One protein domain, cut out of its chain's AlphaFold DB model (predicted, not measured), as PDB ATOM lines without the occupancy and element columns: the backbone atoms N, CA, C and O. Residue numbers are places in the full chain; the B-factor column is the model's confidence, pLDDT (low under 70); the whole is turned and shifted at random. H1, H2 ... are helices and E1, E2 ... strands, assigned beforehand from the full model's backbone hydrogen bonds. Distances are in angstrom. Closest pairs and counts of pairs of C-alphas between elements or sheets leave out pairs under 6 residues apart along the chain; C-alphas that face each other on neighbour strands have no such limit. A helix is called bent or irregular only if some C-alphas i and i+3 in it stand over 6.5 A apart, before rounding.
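AT A GLANCE: This is residues 2 to 73 of the 86 residues of the protein "Beta-lactamase-like protein" of Klebsiella pneumoniae subsp. ozaenae (UniProt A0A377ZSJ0). This domain has little regular structure, being mostly loops, with short helix H2 nearest its middle and three small parts around it: helix H1, the parallel pair E1 and E4, and the antiparallel hairpin E2 and E3. Residues 21 to 26, of which 21 to 24 belong to H1, stick out. The 72 printed residues hold H1, E1, H2, E2, E3 and E4 in that order, 28 residues in named elements, class mixed; the whole is compact, radius of gyration of the C-alphas 12.7 A, spanning 31 by 31 by 24 A.

IN THESE COORDINATES: H1, residues 18 to 24, spans 9.8 A from C-alpha 18 at (208.490, 141.617, 211.866). E1 is residues 35 to 37, H2 42 to 48 with 11.1 A, E2 49 to 52, E3 55 to 58, and E4 65 to 67, ending at C-alpha 67 (224.876, 153.830, 212.045).

HOW THE PARTS SIT: In E1 and E4, N 37 and O 66 are 2.8 A apart, within hydrogen-bond range; in E2 and E3, N 50 and O 57, 2.9 A. H1 has every O i to N i+4 pair within range; irregular H2, its C-alphas 44 and 47 7.5 A apart, has 0 of 3, and 1 of 4 O i to N i+3 pairs. H1 and H2 are only just apart, at 8.0 A.

THE WHOLE: The printed part has no cut and no long link. Residues 2 to 8 and 69 to 73 have pLDDT under 70.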
ATOM      1  N   VAL A   2     213.633 138.557 203.044       57.94
ATOM      2  CA  VAL A   2     214.557 139.542 203.621       57.94
ATOM      3  C   VAL A   2     215.963 138.945 203.577       57.94
ATOM      4  O   VAL A   2     216.197 137.848 204.083       57.94
ATOM      5  N   GLY A   3     216.875 139.605 202.871       50.38
ATOM      6  CA  GLY A   3     218.193 139.067 202.557       50.38
ATOM      7  C   GLY A   3     219.255 139.659 203.466       50.38
ATOM      8  O   GLY A   3     219.733 140.755 203.203       50.38
ATOM      9  N   SER A   4     219.684 138.923 204.494       50.75
ATOM     10  CA  SER A   4     220.960 139.216 205.145       50.75
ATOM     11  C   SER A   4     222.063 138.451 204.410       50.75
ATOM     12  O   SER A   4     222.255 137.250 204.599       50.75
ATOM     13  N   GLY A   5     222.723 139.124 203.463       50.22
ATOM     14  CA  GLY A   5     223.702 138.559 202.521       50.22
ATOM     15  C   GLY A   5     225.061 138.204 203.133       50.22
ATOM     16  O   GLY A   5     226.091 138.443 202.514       50.22
ATOM     17  N   GLY A   6     225.083 137.667 204.352       55.66
ATOM     18  CA  GLY A   6     226.297 137.462 205.139       55.66
ATOM     19  C   GLY A   6     226.626 136.002 205.428       55.66
ATOM     20  O   GLY A   6     226.993 135.729 206.558       55.66
ATOM     21  N   GLY A   7     226.427 135.070 204.486       60.84
ATOM     22  CA  GLY A   7     226.938 133.677 204.511       60.84
ATOM     23  C   GLY A   7     226.583 132.772 205.708       60.84
ATOM     24  O   GLY A   7     226.865 131.579 205.663       60.84
ATOM     25  N   ASN A   8     225.977 133.302 206.769       66.94
ATOM     26  CA  ASN A   8     225.641 132.597 207.992       66.94
ATOM     27  C   ASN A   8     224.253 131.959 207.829       66.94
ATOM     28  O   ASN A   8     223.268 132.699 207.715       66.94
ATOM     29  N   PRO A   9     224.148 130.617 207.852       72.94
ATOM     30  CA  PRO A   9     222.883 129.909 207.659       72.94
ATOM     31  C   PRO A   9     221.794 130.315 208.654       72.94
ATOM     32  O   PRO A   9     220.617 130.251 208.321       72.94
ATOM     33  N   LEU A  10     222.174 130.772 209.853       75.88
ATOM     34  CA  LEU A  10     221.234 131.172 210.902       75.88
ATOM     35  C   LEU A  10     220.443 132.443 210.561       75.88
ATOM     36  O   LEU A  10     219.357 132.641 211.092       75.88
ATOM     37  N   TYR A  11     220.977 133.299 209.686       72.94
ATOM     38  CA  TYR A  11     220.384 134.600 209.348       72.94
ATOM     39  C   TYR A  11     219.995 134.711 207.868       72.94
ATOM     40  O   TYR A  11     219.606 135.779 207.392       72.94
ATOM     41  N   HIS A  12     220.107 133.610 207.127       75.75
ATOM     42  CA  HIS A  12     219.787 133.551 205.711       75.75
ATOM     43  C   HIS A  12     218.287 133.298 205.501       75.75
ATOM     44  O   HIS A  12     217.737 132.347 206.044       75.75
ATOM     45  N   GLN A  13     217.636 134.137 204.686       76.94
ATOM     46  CA  GLN A  13     216.222 133.996 204.290       76.94
ATOM     47  C   GLN A  13     215.229 133.875 205.458       76.94
ATOM     48  O   GLN A  13     214.221 133.174 205.360       76.94
ATOM     49  N   LEU A  14     215.482 134.583 206.561       80.56
ATOM     50  CA  LEU A  14     214.552 134.592 207.685       80.56
ATOM     51  C   LEU A  14     213.173 135.118 207.257       80.56
ATOM     52  O   LEU A  14     213.050 136.146 206.585       80.56
ATOM     53  N   ASN A  15     212.133 134.403 207.685       82.44
ATOM     54  CA  ASN A  15     210.737 134.780 207.515       82.44
ATOM     55  C   ASN A  15     210.094 134.918 208.898       82.44
ATOM     56  O   ASN A  15     209.605 133.946 209.468       82.44
ATOM     57  N   THR A  16     210.185 136.116 209.469       85.88
ATOM     58  CA  THR A  16     209.632 136.441 210.792       85.88
ATOM     59  C   THR A  16     208.456 137.413 210.637       85.88
ATOM     60  O   THR A  16     208.432 138.176 209.663       85.88
ATOM     61  N   PRO A  17     207.521 137.472 211.604       90.25
ATOM     62  CA  PRO A  17     206.374 138.385 211.565       90.25
ATOM     63  C   PRO A  17     206.758 139.849 211.862       90.25
ATOM     64  O   PRO A  17     205.974 140.608 212.419       90.25
ATOM     65  N   TYR A  18     207.980 140.283 211.531       90.31
ATOM     66  CA  TYR A  18     208.490 141.617 211.866       90.31
ATOM     67  C   TYR A  18     207.573 142.747 211.380       90.31
ATOM     68  O   TYR A  18     207.212 143.630 212.156       90.31
ATOM     69  N   LEU A  19     207.173 142.709 210.104       90.69
ATOM     70  CA  LEU A  19     206.324 143.747 209.517       90.69
ATOM     71  C   LEU A  19     204.897 143.705 210.083       90.69
ATOM     72  O   LEU A  19     204.285 144.749 210.285       90.69
ATOM     73  N   GLU A  20     204.385 142.509 210.366       93.38
ATOM     74  CA  GLU A  20     203.078 142.316 211.001       93.38
ATOM     75  C   GLU A  20     203.080 142.901 212.416       93.38
ATOM     76  O   GLU A  20     202.190 143.672 212.760       93.38
ATOM     77  N   ASN A  21     204.125 142.624 213.199       95.44
ATOM     78  CA  ASN A  21     204.299 143.153 214.549       95.44
ATOM     79  C   ASN A  21     204.453 144.678 214.560       95.44
ATOM     80  O   ASN A  21     203.880 145.343 215.420       95.44
ATOM     81  N   LEU A  22     205.197 145.241 213.600       94.31
ATOM     82  CA  LEU A  22     205.342 146.689 213.458       94.31
ATOM     83  C   LEU A  22     203.977 147.355 213.216       94.31
ATOM     84  O   LEU A  22     203.618 148.305 213.912       94.31
ATOM     85  N   ARG A  23     203.178 146.796 212.297       95.44
ATOM     86  CA  ARG A  23     201.823 147.289 212.006       95.44
ATOM     87  C   ARG A  23     200.855 147.066 213.164       95.44
ATOM     88  O   ARG A  23     200.043 147.941 213.445       95.44
ATOM     89  N   ALA A  24     200.958 145.942 213.871       97.31
ATOM     90  CA  ALA A  24     200.162 145.665 215.067       97.31
ATOM     91  C   ALA A  24     200.446 146.665 216.203       97.31
ATOM     92  O   ALA A  24     199.555 146.959 216.995       97.31
ATOM     93  N   ALA A  25     201.654 147.237 216.246       97.00
ATOM     94  CA  ALA A  25     202.008 148.339 217.138       97.00
ATOM     95  C   ALA A  25     201.502 149.718 216.657       97.00
ATOM     96  O   ALA A  25     201.780 150.728 217.301       97.00
ATOM     97  N   GLY A  26     200.764 149.777 215.542       96.94
ATOM     98  CA  GLY A  26     200.205 151.010 214.983       96.94
ATOM     99  C   GLY A  26     201.191 151.837 214.157       96.94
ATOM    100  O   GLY A  26     200.922 153.008 213.911       96.94
ATOM    101  N   VAL A  27     202.321 151.255 213.742       96.25
ATOM    102  CA  VAL A  27     203.351 151.939 212.950       96.25
ATOM    103  C   VAL A  27     203.411 151.326 211.559       96.25
ATOM    104  O   VAL A  27     203.624 150.120 211.410       96.25
ATOM    105  N   ASN A  28     203.264 152.143 210.519       95.62
ATOM    106  CA  ASN A  28     203.554 151.701 209.163       95.62
ATOM    107  C   ASN A  28     205.012 152.021 208.799       95.62
ATOM    108  O   ASN A  28     205.591 152.966 209.339       95.62
ATOM    109  N   PRO A  29     205.647 151.266 207.885       94.88
ATOM    110  CA  PRO A  29     207.020 151.555 207.473       94.88
ATOM    111  C   PRO A  29     207.224 152.975 206.922       94.88
ATOM    112  O   PRO A  29     208.281 153.568 207.117       94.88
ATOM    113  N   GLU A  30     206.212 153.537 206.265       95.94
ATOM    114  CA  GLU A  30     206.190 154.918 205.783       95.94
ATOM    115  C   GLU A  30     206.172 155.968 206.908       95.94
ATOM    116  O   GLU A  30     206.621 157.092 206.686       95.94
ATOM    117  N   ASP A  31     205.726 155.606 208.113       96.12
ATOM    118  CA  ASP A  31     205.697 156.500 209.277       96.12
ATOM    119  C   ASP A  31     207.074 156.600 209.961       96.12
ATOM    120  O   ASP A  31     207.321 157.497 210.769       96.12
ATOM    121  N   VAL A  32     207.998 155.686 209.644       94.75
ATOM    122  CA  VAL A  32     209.356 155.691 210.191       94.75
ATOM    123  C   VAL A  32     210.184 156.767 209.491       94.75
ATOM    124  O   VAL A  32     210.355 156.757 208.274       94.75
ATOM    125  N   THR A  33     210.747 157.680 210.282       94.62
ATOM    126  CA  THR A  33     211.529 158.829 209.789       94.62
ATOM    127  C   THR A  33     213.023 158.732 210.084       94.62
ATOM    128  O   THR A  33     213.797 159.540 209.580       94.62
ATOM    129  N   LEU A  34     213.455 157.755 210.886       92.19
ATOM    130  CA  LEU A  34     214.861 157.495 211.197       92.19
ATOM    131  C   LEU A  34     215.055 156.022 211.551       92.19
ATOM    132  O   LEU A  34     214.349 155.493 212.408       92.19
ATOM    133  N   VAL A  35     216.070 155.391 210.958       91.94
ATOM    134  CA  VAL A  35     216.560 154.082 211.399       91.94
ATOM    135  C   VAL A  35     217.989 154.236 211.895       91.94
ATOM    136  O   VAL A  35     218.877 154.642 211.145       91.94
ATOM    137  N   LEU A  36     218.212 153.907 213.167       91.88
ATOM    138  CA  LEU A  36     219.527 153.944 213.797       91.88
ATOM    139  C   LEU A  36     220.002 152.520 214.088       91.88
ATOM    140  O   LEU A  36     219.488 151.855 214.983       91.88
ATOM    141  N   LEU A  37     221.016 152.071 213.357       90.12
ATOM    142  CA  LEU A  37     221.716 150.828 213.649       90.12
ATOM    143  C   LEU A  37     222.824 151.093 214.664       90.12
ATOM    144  O   LEU A  37     223.630 152.006 214.499       90.12
ATOM    145  N   THR A  38     222.918 150.266 215.696       87.56
ATOM    146  CA  THR A  38     224.024 150.329 216.662       87.56
ATOM    147  C   THR A  38     225.367 150.000 216.011       87.56
ATOM    148  O   THR A  38     226.388 150.568 216.378       87.56
ATOM    149  N   HIS A  39     225.361 149.074 215.053       89.50
ATOM    150  CA  HIS A  39     226.501 148.625 214.259       89.50
ATOM    151  C   HIS A  39     225.979 147.805 213.059       89.50
ATOM    152  O   HIS A  39     224.774 147.611 212.912       89.50
ATOM    153  N   LEU A  40     226.871 147.333 212.182       87.25
ATOM    154  CA  LEU A  40     226.515 146.664 210.921       87.25
ATOM    155  C   LEU A  40     226.742 145.146 210.964       87.25
ATOM    156  O   LEU A  40     227.500 144.608 210.159       87.25
ATOM    157  N   HIS A  41     226.100 144.451 211.901       87.19
ATOM    158  CA  HIS A  41     226.049 142.988 211.872       87.19
ATOM    159  C   HIS A  41     224.800 142.463 211.154       87.19
ATOM    160  O   HIS A  41     223.778 143.143 211.035       87.19
ATOM    161  N   THR A  42     224.917 141.227 210.666       80.94
ATOM    162  CA  THR A  42     223.929 140.475 209.875       80.94
ATOM    163  C   THR A  42     222.544 140.416 210.532       80.94
ATOM    164  O   THR A  42     221.532 140.445 209.832       80.94
ATOM    165  N   ASP A  43     222.482 140.377 211.860       83.50
ATOM    166  CA  ASP A  43     221.259 140.347 212.669       83.50
ATOM    167  C   ASP A  43     220.549 141.709 212.762       83.50
ATOM    168  O   ASP A  43     219.339 141.761 212.971       83.50
ATOM    169  N   HIS A  44     221.265 142.811 212.524       86.75
ATOM    170  CA  HIS A  44     220.710 144.166 212.563       86.75
ATOM    171  C   HIS A  44     220.340 144.719 211.182       86.75
ATOM    172  O   HIS A  44     219.426 145.535 211.060       86.75
ATOM    173  N   VAL A  45     221.042 144.300 210.123       86.12
ATOM    174  CA  VAL A  45     220.848 144.876 208.780       86.12
ATOM    175  C   VAL A  45     219.686 144.253 208.004       86.12
ATOM    176  O   VAL A  45     219.168 144.905 207.099       86.12
ATOM    177  N   GLY A  46     219.248 143.045 208.377       83.19
ATOM    178  CA  GLY A  46     218.311 142.229 207.599       83.19
ATOM    179  C   GLY A  46     217.056 142.985 207.152       83.19
ATOM    180  O   GLY A  46     216.842 143.157 205.958       83.19
ATOM    181  N   TRP A  47     216.263 143.506 208.088       87.31
ATOM    182  CA  TRP A  47     214.941 144.091 207.811       87.31
ATOM    183  C   TRP A  47     214.943 145.524 207.259       87.31
ATOM    184  O   TRP A  47     213.894 146.151 207.192       87.31
ATOM    185  N   ASN A  48     216.081 146.059 206.818       89.00
ATOM    186  CA  ASN A  48     216.118 147.417 206.259       89.00
ATOM    187  C   ASN A  48     215.708 147.471 204.780       89.00
ATOM    188  O   ASN A  48     215.411 148.548 204.261       89.00
ATOM    189  N   THR A  49     215.677 146.323 204.098       88.31
ATOM    190  CA  THR A  49     215.302 146.219 202.683       88.31
ATOM    191  C   THR A  49     214.411 145.011 202.427       88.31
ATOM    192  O   THR A  49     214.479 144.003 203.132       88.31
ATOM    193  N   VAL A  50     213.575 145.108 201.398       88.38
ATOM    194  CA  VAL A  50     212.722 144.018 200.920       88.38
ATOM    195  C   VAL A  50     212.943 143.795 199.432       88.38
ATOM    196  O   VAL A  50     213.229 144.733 198.689       88.38
ATOM    197  N   TRP A  51     212.832 142.540 199.001       87.81
ATOM    198  CA  TRP A  51     212.833 142.199 197.582       87.81
ATOM    199  C   TRP A  51     211.445 142.461 196.996       87.81
ATOM    200  O   TRP A  51     210.480 141.802 197.391       87.81
ATOM    201  N   GLN A  52     211.352 143.422 196.082       88.19
ATOM    202  CA  GLN A  52     210.129 143.816 195.390       88.19
ATOM    203  C   GLN A  52     210.477 144.232 193.958       88.19
ATOM    204  O   GLN A  52     211.461 144.936 193.752       88.19
ATOM    205  N   ASP A  53     209.671 143.813 192.979       91.00
ATOM    206  CA  ASP A  53     209.847 144.163 191.559       91.00
ATOM    207  C   ASP A  53     211.277 143.900 191.044       91.00
ATOM    208  O   ASP A  53     211.913 144.767 190.447       91.00
ATOM    209  N   ASP A  54     211.807 142.709 191.351       91.69
ATOM    210  CA  ASP A  54     213.157 142.249 190.987       91.69
ATOM    211  C   ASP A  54     214.313 143.151 191.451       91.69
ATOM    212  O   ASP A  54     215.407 143.158 190.879       91.69
ATOM    213  N   ARG A  55     214.099 143.901 192.536       91.81
ATOM    214  CA  ARG A  55     215.137 144.715 193.169       91.81
ATOM    215  C   ARG A  55     214.989 144.766 194.685       91.81
ATOM    216  O   ARG A  55     213.918 144.559 195.249       91.81
ATOM    217  N   TRP A  56     216.083 145.112 195.356       88.12
ATOM    218  CA  TRP A  56     216.039 145.507 196.761       88.12
ATOM    219  C   TRP A  56     215.544 146.947 196.870       88.12
ATOM    220  O   TRP A  56     216.153 147.859 196.306       88.12
ATOM    221  N   VAL A  57     214.458 147.150 197.609       91.38
ATOM    222  CA  VAL A  57     213.939 148.479 197.953       91.38
ATOM    223  C   VAL A  57     214.016 148.705 199.464       91.38
ATOM    224  O   VAL A  57     213.949 147.735 200.227       91.38
ATOM    225  N   PRO A  58     214.169 149.958 199.930       92.62
ATOM    226  CA  PRO A  58     214.108 150.271 201.355       92.62
ATOM    227  C   PRO A  58     212.761 149.854 201.949       92.62
ATOM    228  O   PRO A  58     211.718 150.155 201.372       92.62
ATOM    229  N   LEU A  59     212.776 149.206 203.119       92.88
ATOM    230  CA  LEU A  59     211.537 148.932 203.855       92.88
ATOM    231  C   LEU A  59     210.926 150.229 204.402       92.88
ATOM    232  O   LEU A  59     209.710 150.367 204.435       92.88
ATOM    233  N   PHE A  60     211.775 151.181 204.792       94.62
ATOM    234  CA  PHE A  60     211.393 152.473 205.360       94.62
ATOM    235  C   PHE A  60     211.706 153.586 204.347       94.62
ATOM    236  O   PHE A  60     212.808 154.136 204.364       94.62
ATOM    237  N   PRO A  61     210.790 153.906 203.417       93.38
ATOM    238  CA  PRO A  61     211.083 154.804 202.295       93.38
ATOM    239  C   PRO A  61     211.362 156.253 202.722       93.38
ATOM    240  O   PRO A  61     212.054 156.974 202.005       93.38
ATOM    241  N   ASN A  62     210.856 156.665 203.887       93.25
ATOM    242  CA  ASN A  62     210.994 158.023 204.416       93.25
ATOM    243  C   ASN A  62     212.134 158.168 205.442       93.25
ATOM    244  O   ASN A  62     212.356 159.268 205.949       93.25
ATOM    245  N   ALA A  63     212.866 157.090 205.748       90.94
ATOM    246  CA  ALA A  63     213.904 157.093 206.772       90.94
ATOM    247  C   ALA A  63     215.317 157.018 206.170       90.94
ATOM    248  O   ALA A  63     215.625 156.085 205.423       90.94
ATOM    249  N   PRO A  64     216.237 157.921 206.546       86.56
ATOM    250  CA  PRO A  64     217.653 157.695 206.321       86.56
ATOM    251  C   PRO A  64     218.159 156.575 207.245       86.56
ATOM    252  O   PRO A  64     217.881 156.560 208.448       86.56
ATOM    253  N   LEU A  65     218.957 155.663 206.684       84.94
ATOM    254  CA  LEU A  65     219.652 154.619 207.437       84.94
ATOM    255  C   LEU A  65     220.953 155.179 208.030       84.94
ATOM    256  O   LEU A  65     221.884 155.504 207.295       84.94
ATOM    257  N   SER A  66     221.027 155.289 209.357       84.12
ATOM    258  CA  SER A  66     222.196 155.799 210.091       84.12
ATOM    259  C   SER A  66     222.826 154.714 210.965       84.12
ATOM    260  O   SER A  66     222.126 153.846 211.478       84.12
ATOM    261  N   VAL A  67     224.145 154.768 211.174       79.75
ATOM    262  CA  VAL A  67     224.876 153.830 212.045       79.75
ATOM    263  C   VAL A  67     225.557 154.612 213.160       79.75
ATOM    264  O   VAL A  67     226.304 155.551 212.888       79.75
ATOM    265  N   LEU A  68     225.325 154.232 214.413       76.00
ATOM    266  CA  LEU A  68     225.909 154.895 215.573       76.00
ATOM    267  C   LEU A  68     227.447 154.890 215.478       76.00
ATOM    268  O   LEU A  68     228.068 153.877 215.162       76.00
ATOM    269  N   GLY A  69     228.069 156.048 215.706       64.81
ATOM    270  CA  GLY A  69     229.525 156.215 215.593       64.81
ATOM    271  C   GLY A  69     230.051 156.454 214.171       64.81
ATOM    272  O   GLY A  69     231.228 156.773 214.015       64.81
ATOM    273  N   LYS A  70     229.202 156.394 213.134       55.62
ATOM    274  CA  LYS A  70     229.512 156.917 211.796       55.62
ATOM    275  C   LYS A  70     228.542 158.049 211.466       55.62
ATOM    276  O   LYS A  70     227.332 157.858 211.454       55.62
ATOM    277  N   ARG A  71     229.058 159.248 211.177       46.09
ATOM    278  CA  ARG A  71     228.228 160.323 210.612       46.09
ATOM    279  C   ARG A  71     227.664 159.831 209.279       46.09
ATOM    280  O   ARG A  71     228.424 159.625 208.335       46.09
ATOM    281  N   ALA A  72     226.350 159.637 209.207       47.41
ATOM    282  CA  ALA A  72     225.663 159.499 207.935       47.41
ATOM    283  C   ALA A  72     225.756 160.851 207.215       47.41
ATOM    284  O   ALA A  72     225.187 161.843 207.670       47.41
ATOM    285  N   VAL A  73     226.520 160.912 206.125       44.41
ATOM    286  CA  VAL A  73     226.420 162.025 205.178       44.41
ATOM    287  C   VAL A  73     225.212 161.708 204.310       44.41
ATOM    288  O   VAL A  73     225.285 160.866 203.416       44.41
TER     289      VAL A  73